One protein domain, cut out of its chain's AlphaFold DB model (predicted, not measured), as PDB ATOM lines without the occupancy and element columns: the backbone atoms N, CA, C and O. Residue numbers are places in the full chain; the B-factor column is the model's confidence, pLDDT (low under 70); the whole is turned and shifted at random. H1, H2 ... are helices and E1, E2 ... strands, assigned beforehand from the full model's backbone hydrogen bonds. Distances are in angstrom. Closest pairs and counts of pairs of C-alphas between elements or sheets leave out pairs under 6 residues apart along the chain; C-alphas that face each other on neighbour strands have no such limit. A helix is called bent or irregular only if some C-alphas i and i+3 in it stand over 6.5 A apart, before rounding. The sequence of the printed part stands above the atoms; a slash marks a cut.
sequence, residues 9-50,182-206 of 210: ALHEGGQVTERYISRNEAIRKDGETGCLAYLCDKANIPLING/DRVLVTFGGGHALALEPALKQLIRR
ATOM      1  N   ALA A   9      57.213  86.157 100.702       95.56
ATOM      2  CA  ALA A   9      57.148  84.738 101.018       95.56
ATOM      3  C   ALA A   9      56.317  84.494 102.289       95.56
ATOM      4  O   ALA A   9      56.446  85.229 103.266       95.56
ATOM      5  N   LEU A  10      55.475  83.460 102.281       94.94
ATOM      6  CA  LEU A  10      54.760  82.951 103.453       94.94
ATOM      7  C   LEU A  10      55.266  81.550 103.798       94.94
ATOM      8  O   LEU A  10      55.465  80.745 102.887       94.94
ATOM      9  N   HIS A  11      55.412  81.240 105.087       92.69
ATOM     10  CA  HIS A  11      55.971  79.956 105.521       92.69
ATOM     11  C   HIS A  11      55.270  79.317 106.727       92.69
ATOM     12  O   HIS A  11      54.615  80.007 107.507       92.69
ATOM     13  N   GLU A  12      55.441  78.003 106.863       87.50
ATOM     14  CA  GLU A  12      55.135  77.214 108.063       87.50
ATOM     15  C   GLU A  12      56.342  77.187 109.023       87.50
ATOM     16  O   GLU A  12      57.481  77.469 108.632       87.50
ATOM     17  N   GLY A  13      56.109  76.842 110.287       81.94
ATOM     18  CA  GLY A  13      57.140  76.634 111.306       81.94
ATOM     19  C   GLY A  13      57.263  77.775 112.317       81.94
ATOM     20  O   GLY A  13      58.298  77.915 112.960       81.94
ATOM     21  N   GLY A  14      56.219  78.590 112.481       82.06
ATOM     22  CA  GLY A  14      56.192  79.669 113.468       82.06
ATOM     23  C   GLY A  14      56.898  80.948 113.018       82.06
ATOM     24  O   GLY A  14      57.074  81.203 111.834       82.06
ATOM     25  N   GLN A  15      57.238  81.825 113.966       78.31
ATOM     26  CA  GLN A  15      57.866  83.110 113.655       78.31
ATOM     27  C   GLN A  15      59.390  82.984 113.695       78.31
ATOM     28  O   GLN A  15      59.960  82.781 114.763       78.31
ATOM     29  N   VAL A  16      60.046  83.224 112.560       81.50
ATOM     30  CA  VAL A  16      61.488  83.495 112.530       81.50
ATOM     31  C   VAL A  16      61.698  84.987 112.763       81.50
ATOM     32  O   VAL A  16      61.180  85.818 112.016       81.50
ATOM     33  N   THR A  17      62.409  85.345 113.829       75.62
ATOM     34  CA  THR A  17      62.739  86.746 114.157       75.62
ATOM     35  C   THR A  17      64.215  87.073 113.973       75.62
ATOM     36  O   THR A  17      64.599  88.238 114.046       75.62
ATOM     37  N   GLU A  18      65.053  86.061 113.775       80.06
ATOM     38  CA  GLU A  18      66.500  86.218 113.697       80.06
ATOM     39  C   GLU A  18      66.996  86.231 112.252       80.06
ATOM     40  O   GLU A  18      66.447  85.558 111.381       80.06
ATOM     41  N   ARG A  19      68.074  86.984 112.015       89.00
ATOM     42  CA  ARG A  19      68.822  86.940 110.757       89.00
ATOM     43  C   ARG A  19      69.994  85.983 110.897       89.00
ATOM     44  O   ARG A  19      70.766  86.099 111.845       89.00
ATOM     45  N   TYR A  20      70.171  85.108 109.915       93.44
ATOM     46  CA  TYR A  20      71.260  84.132 109.910       93.44
ATOM     47  C   TYR A  20      72.472  84.650 109.137       93.44
ATOM     48  O   TYR A  20      72.343  85.262 108.072       93.44
ATOM     49  N   ILE A  21      73.673  84.348 109.626       94.00
ATOM     50  CA  ILE A  21      74.933  84.758 108.994       94.00
ATOM     51  C   ILE A  21      75.191  83.899 107.748       94.00
ATOM     52  O   ILE A  21      75.698  84.383 106.729       94.00
ATOM     53  N   SER A  22      74.806  82.618 107.794       96.25
ATOM     54  CA  SER A  22      74.981  81.672 106.688       96.25
ATOM     55  C   SER A  22      73.791  80.732 106.500       96.25
ATOM     56  O   SER A  22      73.065  80.422 107.440       96.25
ATOM     57  N   ARG A  23      73.655  80.179 105.287       96.31
ATOM     58  CA  ARG A  23      72.658  79.140 104.989       96.31
ATOM     59  C   ARG A  23      72.801  77.914 105.898       96.31
ATOM     60  O   ARG A  23      71.805  77.356 106.334       96.31
ATOM     61  N   ASN A  24      74.036  77.491 106.176       96.81
ATOM     62  CA  ASN A  24      74.297  76.300 106.992       96.81
ATOM     63  C   ASN A  24      73.885  76.504 108.452       96.81
ATOM     64  O   ASN A  24      73.385  75.575 109.078       96.81
ATOM     65  N   GLU A  25      74.101  77.702 108.990       95.75
ATOM     66  CA  GLU A  25      73.605  78.077 110.313       95.75
ATOM     67  C   GLU A  25      72.076  78.058 110.343       95.75
ATOM     68  O   GLU A  25      71.496  77.421 111.217       95.75
ATOM     69  N   ALA A  26      71.440  78.668 109.341       94.69
ATOM     70  CA  ALA A  26      69.989  78.733 109.243       94.69
ATOM     71  C   ALA A  26      69.339  77.340 109.209       94.69
ATOM     72  O   ALA A  26      68.414  77.067 109.967       94.69
ATOM     73  N   ILE A  27      69.891  76.428 108.400       93.00
ATOM     74  CA  ILE A  27      69.437  75.031 108.329       93.00
ATOM     75  C   ILE A  27      69.626  74.311 109.667       93.00
ATOM     76  O   ILE A  27      68.759  73.554 110.087       93.00
ATOM     77  N   ARG A  28      70.761  74.511 110.343       91.12
ATOM     78  CA  ARG A  28      71.032  73.831 111.618       91.12
ATOM     79  C   ARG A  28      70.113  74.295 112.737       91.12
ATOM     80  O   ARG A  28      69.794  73.485 113.599       91.12
ATOM     81  N   LYS A  29      69.751  75.578 112.749       90.12
ATOM     82  CA  LYS A  29      68.935  76.156 113.815       90.12
ATOM     83  C   LYS A  29      67.444  75.911 113.589       90.12
ATOM     84  O   LYS A  29      66.778  75.459 114.508       90.12
ATOM     85  N   ASP A  30      66.962  76.142 112.368       89.50
ATOM     86  CA  ASP A  30      65.522  76.185 112.068       89.50
ATOM     87  C   ASP A  30      65.143  75.417 110.783       89.50
ATOM     88  O   ASP A  30      64.094  75.652 110.183       89.50
ATOM     89  N   GLY A  31      66.002  74.501 110.323       90.06
ATOM     90  CA  GLY A  31      65.699  73.578 109.227       90.06
ATOM     91  C   GLY A  31      65.341  74.268 107.906       90.06
ATOM     92  O   GLY A  31      66.041  75.166 107.428       90.06
ATOM     93  N   GLU A  32      64.248  73.818 107.287       90.81
ATOM     94  CA  GLU A  32      63.741  74.372 106.025       90.81
ATOM     95  C   GLU A  32      63.326  75.841 106.171       90.81
ATOM     96  O   GLU A  32      63.685  76.674 105.335       90.81
ATOM     97  N   THR A  33      62.639  76.170 107.265       92.00
ATOM     98  CA  THR A  33      62.166  77.521 107.578       92.00
ATOM     99  C   THR A  33      63.331  78.494 107.777       92.00
ATOM    100  O   THR A  33      63.319  79.591 107.214       92.00
ATOM    101  N   GLY A  34      64.393  78.069 108.469       94.12
ATOM    102  CA  GLY A  34      65.632  78.843 108.576       94.12
ATOM    103  C   GLY A  34      66.299  79.068 107.217       94.12
ATOM    104  O   GLY A  34      66.676  80.192 106.875       94.12
ATOM    105  N   CYS A  35      66.402  78.023 106.391       94.56
ATOM    106  CA  CYS A  35      66.958  78.141 105.040       94.56
ATOM    107  C   CYS A  35      66.194  79.171 104.190       94.56
ATOM    108  O   CYS A  35      66.812  80.024 103.545       94.56
ATOM    109  N   LEU A  36      64.859  79.122 104.217       94.12
ATOM    110  CA  LEU A  36      64.010  80.070 103.505       94.12
ATOM    111  C   LEU A  36      64.210  81.501 104.008       94.12
ATOM    112  O   LEU A  36      64.355  82.406 103.185       94.12
ATOM    113  N   ALA A  37      64.258  81.704 105.324       94.94
ATOM    114  CA  ALA A  37      64.510  83.010 105.926       94.94
ATOM    115  C   ALA A  37      65.849  83.602 105.475       94.94
ATOM    116  O   ALA A  37      65.886  84.734 104.995       94.94
ATOM    117  N   TYR A  38      66.924  82.809 105.497       95.88
ATOM    118  CA  TYR A  38      68.225  83.239 104.981       95.88
ATOM    119  C   TYR A  38      68.171  83.657 103.501       95.88
ATOM    120  O   TYR A  38      68.760  84.668 103.112       95.88
ATOM    121  N   LEU A  39      67.477  82.891 102.653       95.00
ATOM    122  CA  LEU A  39      67.354  83.197 101.223       95.00
ATOM    123  C   LEU A  39      66.500  84.446 100.969       95.00
ATOM    124  O   LEU A  39      66.861  85.263 100.120       95.00
ATOM    125  N   CYS A  40      65.410  84.615 101.717       94.44
ATOM    126  CA  CYS A  40      64.550  85.794 101.649       94.44
ATOM    127  C   CYS A  40      65.316  87.058 102.056       94.44
ATOM    128  O   CYS A  40      65.293  88.040 101.315       94.44
ATOM    129  N   ASP A  41      66.090  87.003 103.144       94.44
ATOM    130  CA  ASP A  41      66.964  88.100 103.574       94.44
ATOM    131  C   ASP A  41      67.981  88.481 102.488       94.44
ATOM    132  O   ASP A  41      68.150  89.658 102.168       94.44
ATOM    133  N   LYS A  42      68.644  87.492 101.868       94.69
ATOM    134  CA  LYS A  42      69.615  87.736 100.784       94.69
ATOM    135  C   LYS A  42      68.986  88.355  99.540       94.69
ATOM    136  O   LYS A  42      69.656  89.115  98.843       94.69
ATOM    137  N   ALA A  43      67.730  88.027  99.261       93.94
ATOM    138  CA  ALA A  43      66.982  88.539  98.124       93.94
ATOM    139  C   ALA A  43      66.176  89.813  98.444       93.94
ATOM    140  O   ALA A  43      65.520  90.344  97.549       93.94
ATOM    141  N   ASN A  44      66.228  90.305  99.689       94.19
ATOM    142  CA  ASN A  44      65.404  91.409 100.189       94.19
ATOM    143  C   ASN A  44      63.894  91.181  99.961       94.19
ATOM    144  O   ASN A  44      63.163  92.088  99.560       94.19
ATOM    145  N   ILE A  45      63.440  89.947 100.189       95.06
ATOM    146  CA  ILE A  45      62.037  89.535 100.106       95.06
ATOM    147  C   ILE A  45      61.484  89.443 101.534       95.06
ATOM    148  O   ILE A  45      62.044  88.705 102.342       95.06
ATOM    149  N   PRO A  46      60.390  90.147 101.874       94.44
ATOM    150  CA  PRO A  46      59.733  89.993 103.164       94.44
ATOM    151  C   PRO A  46      59.251  88.555 103.385       94.44
ATOM    152  O   PRO A  46      58.612  87.964 102.510       94.44
ATOM    153  N   LEU A  47      59.522  88.026 104.577       93.69
ATOM    154  CA  LEU A  47      59.041  86.725 105.029       93.69
ATOM    155  C   LEU A  47      57.932  86.915 106.072       93.69
ATOM    156  O   LEU A  47      58.105  87.635 107.055       93.69
ATOM    157  N   ILE A  48      56.791  86.269 105.853       93.19
ATOM    158  CA  ILE A  48      55.603  86.347 106.704       93.19
ATOM    159  C   ILE A  48      55.302  84.958 107.264       93.19
ATOM    160  O   ILE A  48      55.188  83.985 106.520       93.19
ATOM    161  N   ASN A  49      55.085  84.865 108.574       92.81
ATOM    162  CA  ASN A  49      54.603  83.633 109.182       92.81
ATOM    163  C   ASN A  49      53.169  83.331 108.697       92.81
ATOM    164  O   ASN A  49      52.230  84.098 108.945       92.81
ATOM    165  N   GLY A  50      52.995  82.203 108.013       92.81
ATOM    166  CA  GLY A  50      51.719  81.709 107.508       92.81
ATOM    167  C   GLY A  50      50.882  80.977 108.560       92.81
ATOM    168  O   GLY A  50      49.665  80.902 108.401       92.81
ATOM    169  N   ASP A 182      51.786  90.939  93.409       91.12
ATOM    170  CA  ASP A 182      51.441  90.120  92.238       91.12
ATOM    171  C   ASP A 182      52.013  88.699  92.330       91.12
ATOM    172  O   ASP A 182      51.495  87.756  91.730       91.12
ATOM    173  N   ARG A 183      53.146  88.547  93.027       93.19
ATOM    174  CA  ARG A 183      53.916  87.299  93.094       93.19
ATOM    175  C   ARG A 183      54.191  86.928  94.543       93.19
ATOM    176  O   ARG A 183      55.102  87.466  95.171       93.19
ATOM    177  N   VAL A 184      53.413  85.978  95.043       94.88
ATOM    178  CA  VAL A 184      53.488  85.458  96.411       94.88
ATOM    179  C   VAL A 184      54.068  84.045  96.376       94.88
ATOM    180  O   VAL A 184      53.521  83.172  95.702       94.88
ATOM    181  N   LEU A 185      55.169  83.811  97.092       94.38
ATOM    182  CA  LEU A 185      55.702  82.468  97.335       94.38
ATOM    183  C   LEU A 185      55.100  81.913  98.629       94.38
ATOM    184  O   LEU A 185      55.039  82.618  99.632       94.38
ATOM    185  N   VAL A 186      54.685  80.649  98.626       92.94
ATOM    186  CA  VAL A 186      54.156  79.967  99.815       92.94
ATOM    187  C   VAL A 186      54.892  78.645  99.990       92.94
ATOM    188  O   VAL A 186      54.954  77.852  99.051       92.94
ATOM    189  N   THR A 187      55.437  78.402 101.180       91.00
ATOM    190  CA  THR A 187      56.138  77.161 101.541       91.00
ATOM    191  C   THR A 187      55.476  76.524 102.762       91.00
ATOM    192  O   THR A 187      55.599  77.032 103.875       91.00
ATOM    193  N   PHE A 188      54.755  75.428 102.545       87.81
ATOM    194  CA  PHE A 188      54.003  74.690 103.567       87.81
ATOM    195  C   PHE A 188      54.116  73.186 103.315       87.81
ATOM    196  O   PHE A 188      54.419  72.769 102.193       87.81
ATOM    197  N   GLY A 189      53.829  72.374 104.336       81.62
ATOM    198  CA  GLY A 189      53.837  70.918 104.224       81.62
ATOM    199  C   GLY A 189      52.938  70.381 103.098       81.62
ATOM    200  O   GLY A 189      51.861  70.911 102.811       81.62
ATOM    201  N   GLY A 190      53.359  69.280 102.464       75.88
ATOM    202  CA  GLY A 190      52.707  68.739 101.260       75.88
ATOM    203  C   GLY A 190      51.220  68.391 101.420       75.88
ATOM    204  O   GLY A 190      50.453  68.540 100.469       75.88
ATOM    205  N   GLY A 191      50.785  67.999 102.624       76.38
ATOM    206  CA  GLY A 191      49.368  67.745 102.916       76.38
ATOM    207  C   GLY A 191      48.490  68.994 102.765       76.38
ATOM    208  O   GLY A 191      47.395  68.913 102.209       76.38
ATOM    209  N   HIS A 192      49.003  70.158 103.174       80.69
ATOM    210  CA  HIS A 192      48.325  71.444 103.009       80.69
ATOM    211  C   HIS A 192      48.242  71.833 101.529       80.69
ATOM    212  O   HIS A 192      47.179  72.218 101.048       80.69
ATOM    213  N   ALA A 193      49.329  71.669 100.768       80.00
ATOM    214  CA  ALA A 193      49.365  72.046  99.353       80.00
ATOM    215  C   ALA A 193      48.247  71.380  98.526       80.00
ATOM    216  O   ALA A 193      47.568  72.055  97.749       80.00
ATOM    217  N   LEU A 194      48.009  70.080  98.735       80.50
ATOM    218  CA  LEU A 194      46.950  69.333  98.045       80.50
ATOM    219  C   LEU A 194      45.545  69.766  98.484       80.50
ATOM    220  O   LEU A 194      44.656  69.927  97.648       80.50
ATOM    221  N   ALA A 195      45.341  69.974  99.787       82.44
ATOM    222  CA  ALA A 195      44.046  70.381 100.330       82.44
ATOM    223  C   ALA A 195      43.637  71.791  99.867       82.44
ATOM    224  O   ALA A 195      42.459  72.061  99.626       82.44
ATOM    225  N   LEU A 196      44.616  72.685  99.718       87.00
ATOM    226  CA  LEU A 196      44.395  74.096  99.421       87.00
ATOM    227  C   LEU A 196      44.271  74.407  97.927       87.00
ATOM    228  O   LEU A 196      43.710  75.448  97.579       87.00
ATOM    229  N   GLU A 197      44.760  73.539  97.036       88.50
ATOM    230  CA  GLU A 197      44.822  73.803  95.590       88.50
ATOM    231  C   GLU A 197      43.493  74.321  94.991       88.50
ATOM    232  O   GLU A 197      43.520  75.330  94.270       88.50
ATOM    233  N   PRO A 198      42.313  73.730  95.283       89.19
ATOM    234  CA  PRO A 198      41.052  74.225  94.733       89.19
ATOM    235  C   PRO A 198      40.712  75.646  95.198       89.19
ATOM    236  O   PRO A 198      40.235  76.454  94.398       89.19
ATOM    237  N   ALA A 199      40.971  75.965  96.469       90.88
ATOM    238  CA  ALA A 199      40.722  77.288  97.035       90.88
ATOM    239  C   ALA A 199      41.709  78.326  96.479       90.88
ATOM    240  O   ALA A 199      41.299  79.414  96.076       90.88
ATOM    241  N   LEU A 200      42.990  77.967  96.343       90.62
ATOM    242  CA  LEU A 200      44.013  78.830  95.747       90.62
ATOM    243  C   LEU A 200      43.671  79.205  94.298       90.62
ATOM    244  O   LEU A 200      43.781  80.373  93.924       90.62
ATOM    245  N   LYS A 201      43.165  78.258  93.493       91.50
ATOM    246  CA  LYS A 201      42.694  78.547  92.124       91.50
ATOM    247  C   LYS A 201      41.576  79.593  92.098       91.50
ATOM    248  O   LYS A 201      41.520  80.390  91.163       91.50
ATOM    249  N   GLN A 202      40.692  79.598  93.094       90.44
ATOM    250  CA  GLN A 202      39.630  80.600  93.206       90.44
ATOM    251  C   GLN A 202      40.189  81.961  93.636       90.44
ATOM    252  O   GLN A 202      39.861  82.970  93.012       90.44
ATOM    253  N   LEU A 203      41.083  81.987  94.632       90.38
ATOM    254  CA  LEU A 203      41.728  83.212  95.122       90.38
ATOM    255  C   LEU A 203      42.541  83.933  94.038       90.38
ATOM    256  O   LEU A 203      42.486  85.157  93.940       90.38
ATOM    257  N   ILE A 204      43.264  83.186  93.197       88.50
ATOM    258  CA  ILE A 204      44.074  83.753  92.106       88.50
ATOM    259  C   ILE A 204      43.188  84.332  90.990       88.50
ATOM    260  O   ILE A 204      43.546  85.324  90.365       88.50
ATOM    261  N   ARG A 205      42.017  83.734  90.731       89.25
ATOM    262  CA  ARG A 205      41.082  84.187  89.680       89.25
ATOM    263  C   ARG A 205      40.190  85.351  90.107       89.25
ATOM    264  O   ARG A 205      39.486  85.918  89.270       89.25
ATOM    265  N   ARG A 206      40.165  85.682  91.397       88.56
ATOM    266  CA  ARG A 206      39.367  86.784  91.931       88.56
ATOM    267  C   ARG A 206      39.844  88.106  91.327       88.56
ATOM    268  O   ARG A 206      41.032  88.413  91.360       88.56
TER     269      ARG A 206
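What this domain is: This is residues 9 to 50 and 182 to 206 of the 210 residues of an uncharacterized protein of Rudanella paleaurantiibacter (UniProt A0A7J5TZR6). What is the shape? A small parallel sheet, ordered E2 E1 E3, has the sharply kinked H1 over one face, while on the other side, away from H1, residues 190 to 203 of H2 stick out. These are two layers, with helix H1 on one face of the sheet. What is printed? The printed part has 67 residues, in the order E1, H1, E2, E3, H2, mixed helices and strands. It is only just loose, close to compact, with a radius of gyration of the C-alphas of 13.3 A, and elongated, spanning 39 by 25 by 16 A.

Where its parts are: Where does it begin? E1, residues 9 to 11, starts with C-alpha 9 at (57.148, 84.738, 101.018). H1, residues 23 to 43, measures 12.9 A, and E2 is residues 47 to 49. What follows the cut? E3, residues 184 to 187, measures 10.1 A; H2, residues 190 to 205, measures 22.5 A and ends with C-alpha 205 at (41.082, 84.187, 89.680).

How they stand to each other: How do the strands pair? E1 is parallel to E2, with N 48 and O 9 2.8 A apart, and to E3, with N 10 and O 185 2.8 A apart. Where are the helices? H1 is on the sheet, over E1 and along the strands, at a height of 11.9 A; the closest C-alphas of H1 and E1 are those of Thr 33 and His 11, 7.0 A apart. E1, H1 and E2 form a strand-helix-strand unit, two parallel strands joined through a helix, with a right-handed crossover. H2 is not on the sheet and is apart from H1. Are the helices irregular? Both are: C-alphas 29 and 32 in H1 are 9.5 A apart, with a kink of 147 degrees near residue 30, and C-alphas 195 and 198 in H2 are 7.4 A apart. O i to N i+4 pairs are within hydrogen-bond range in 15 of 17 cases in H1 and 10 of 12 in H2.

The domain as a whole: How large is it? The two C-alphas farthest apart, those of Glu 25 and Arg 206, are 39.8 A apart. Where is it cut? Residues 51 to 181 are not printed, and C-alphas 50 and 182 are 17.4 A apart. Which link is long, and is confidence low? The link from E1 to H1 is long, with 11 residues, and no printed residue is under 70 in pLDDT.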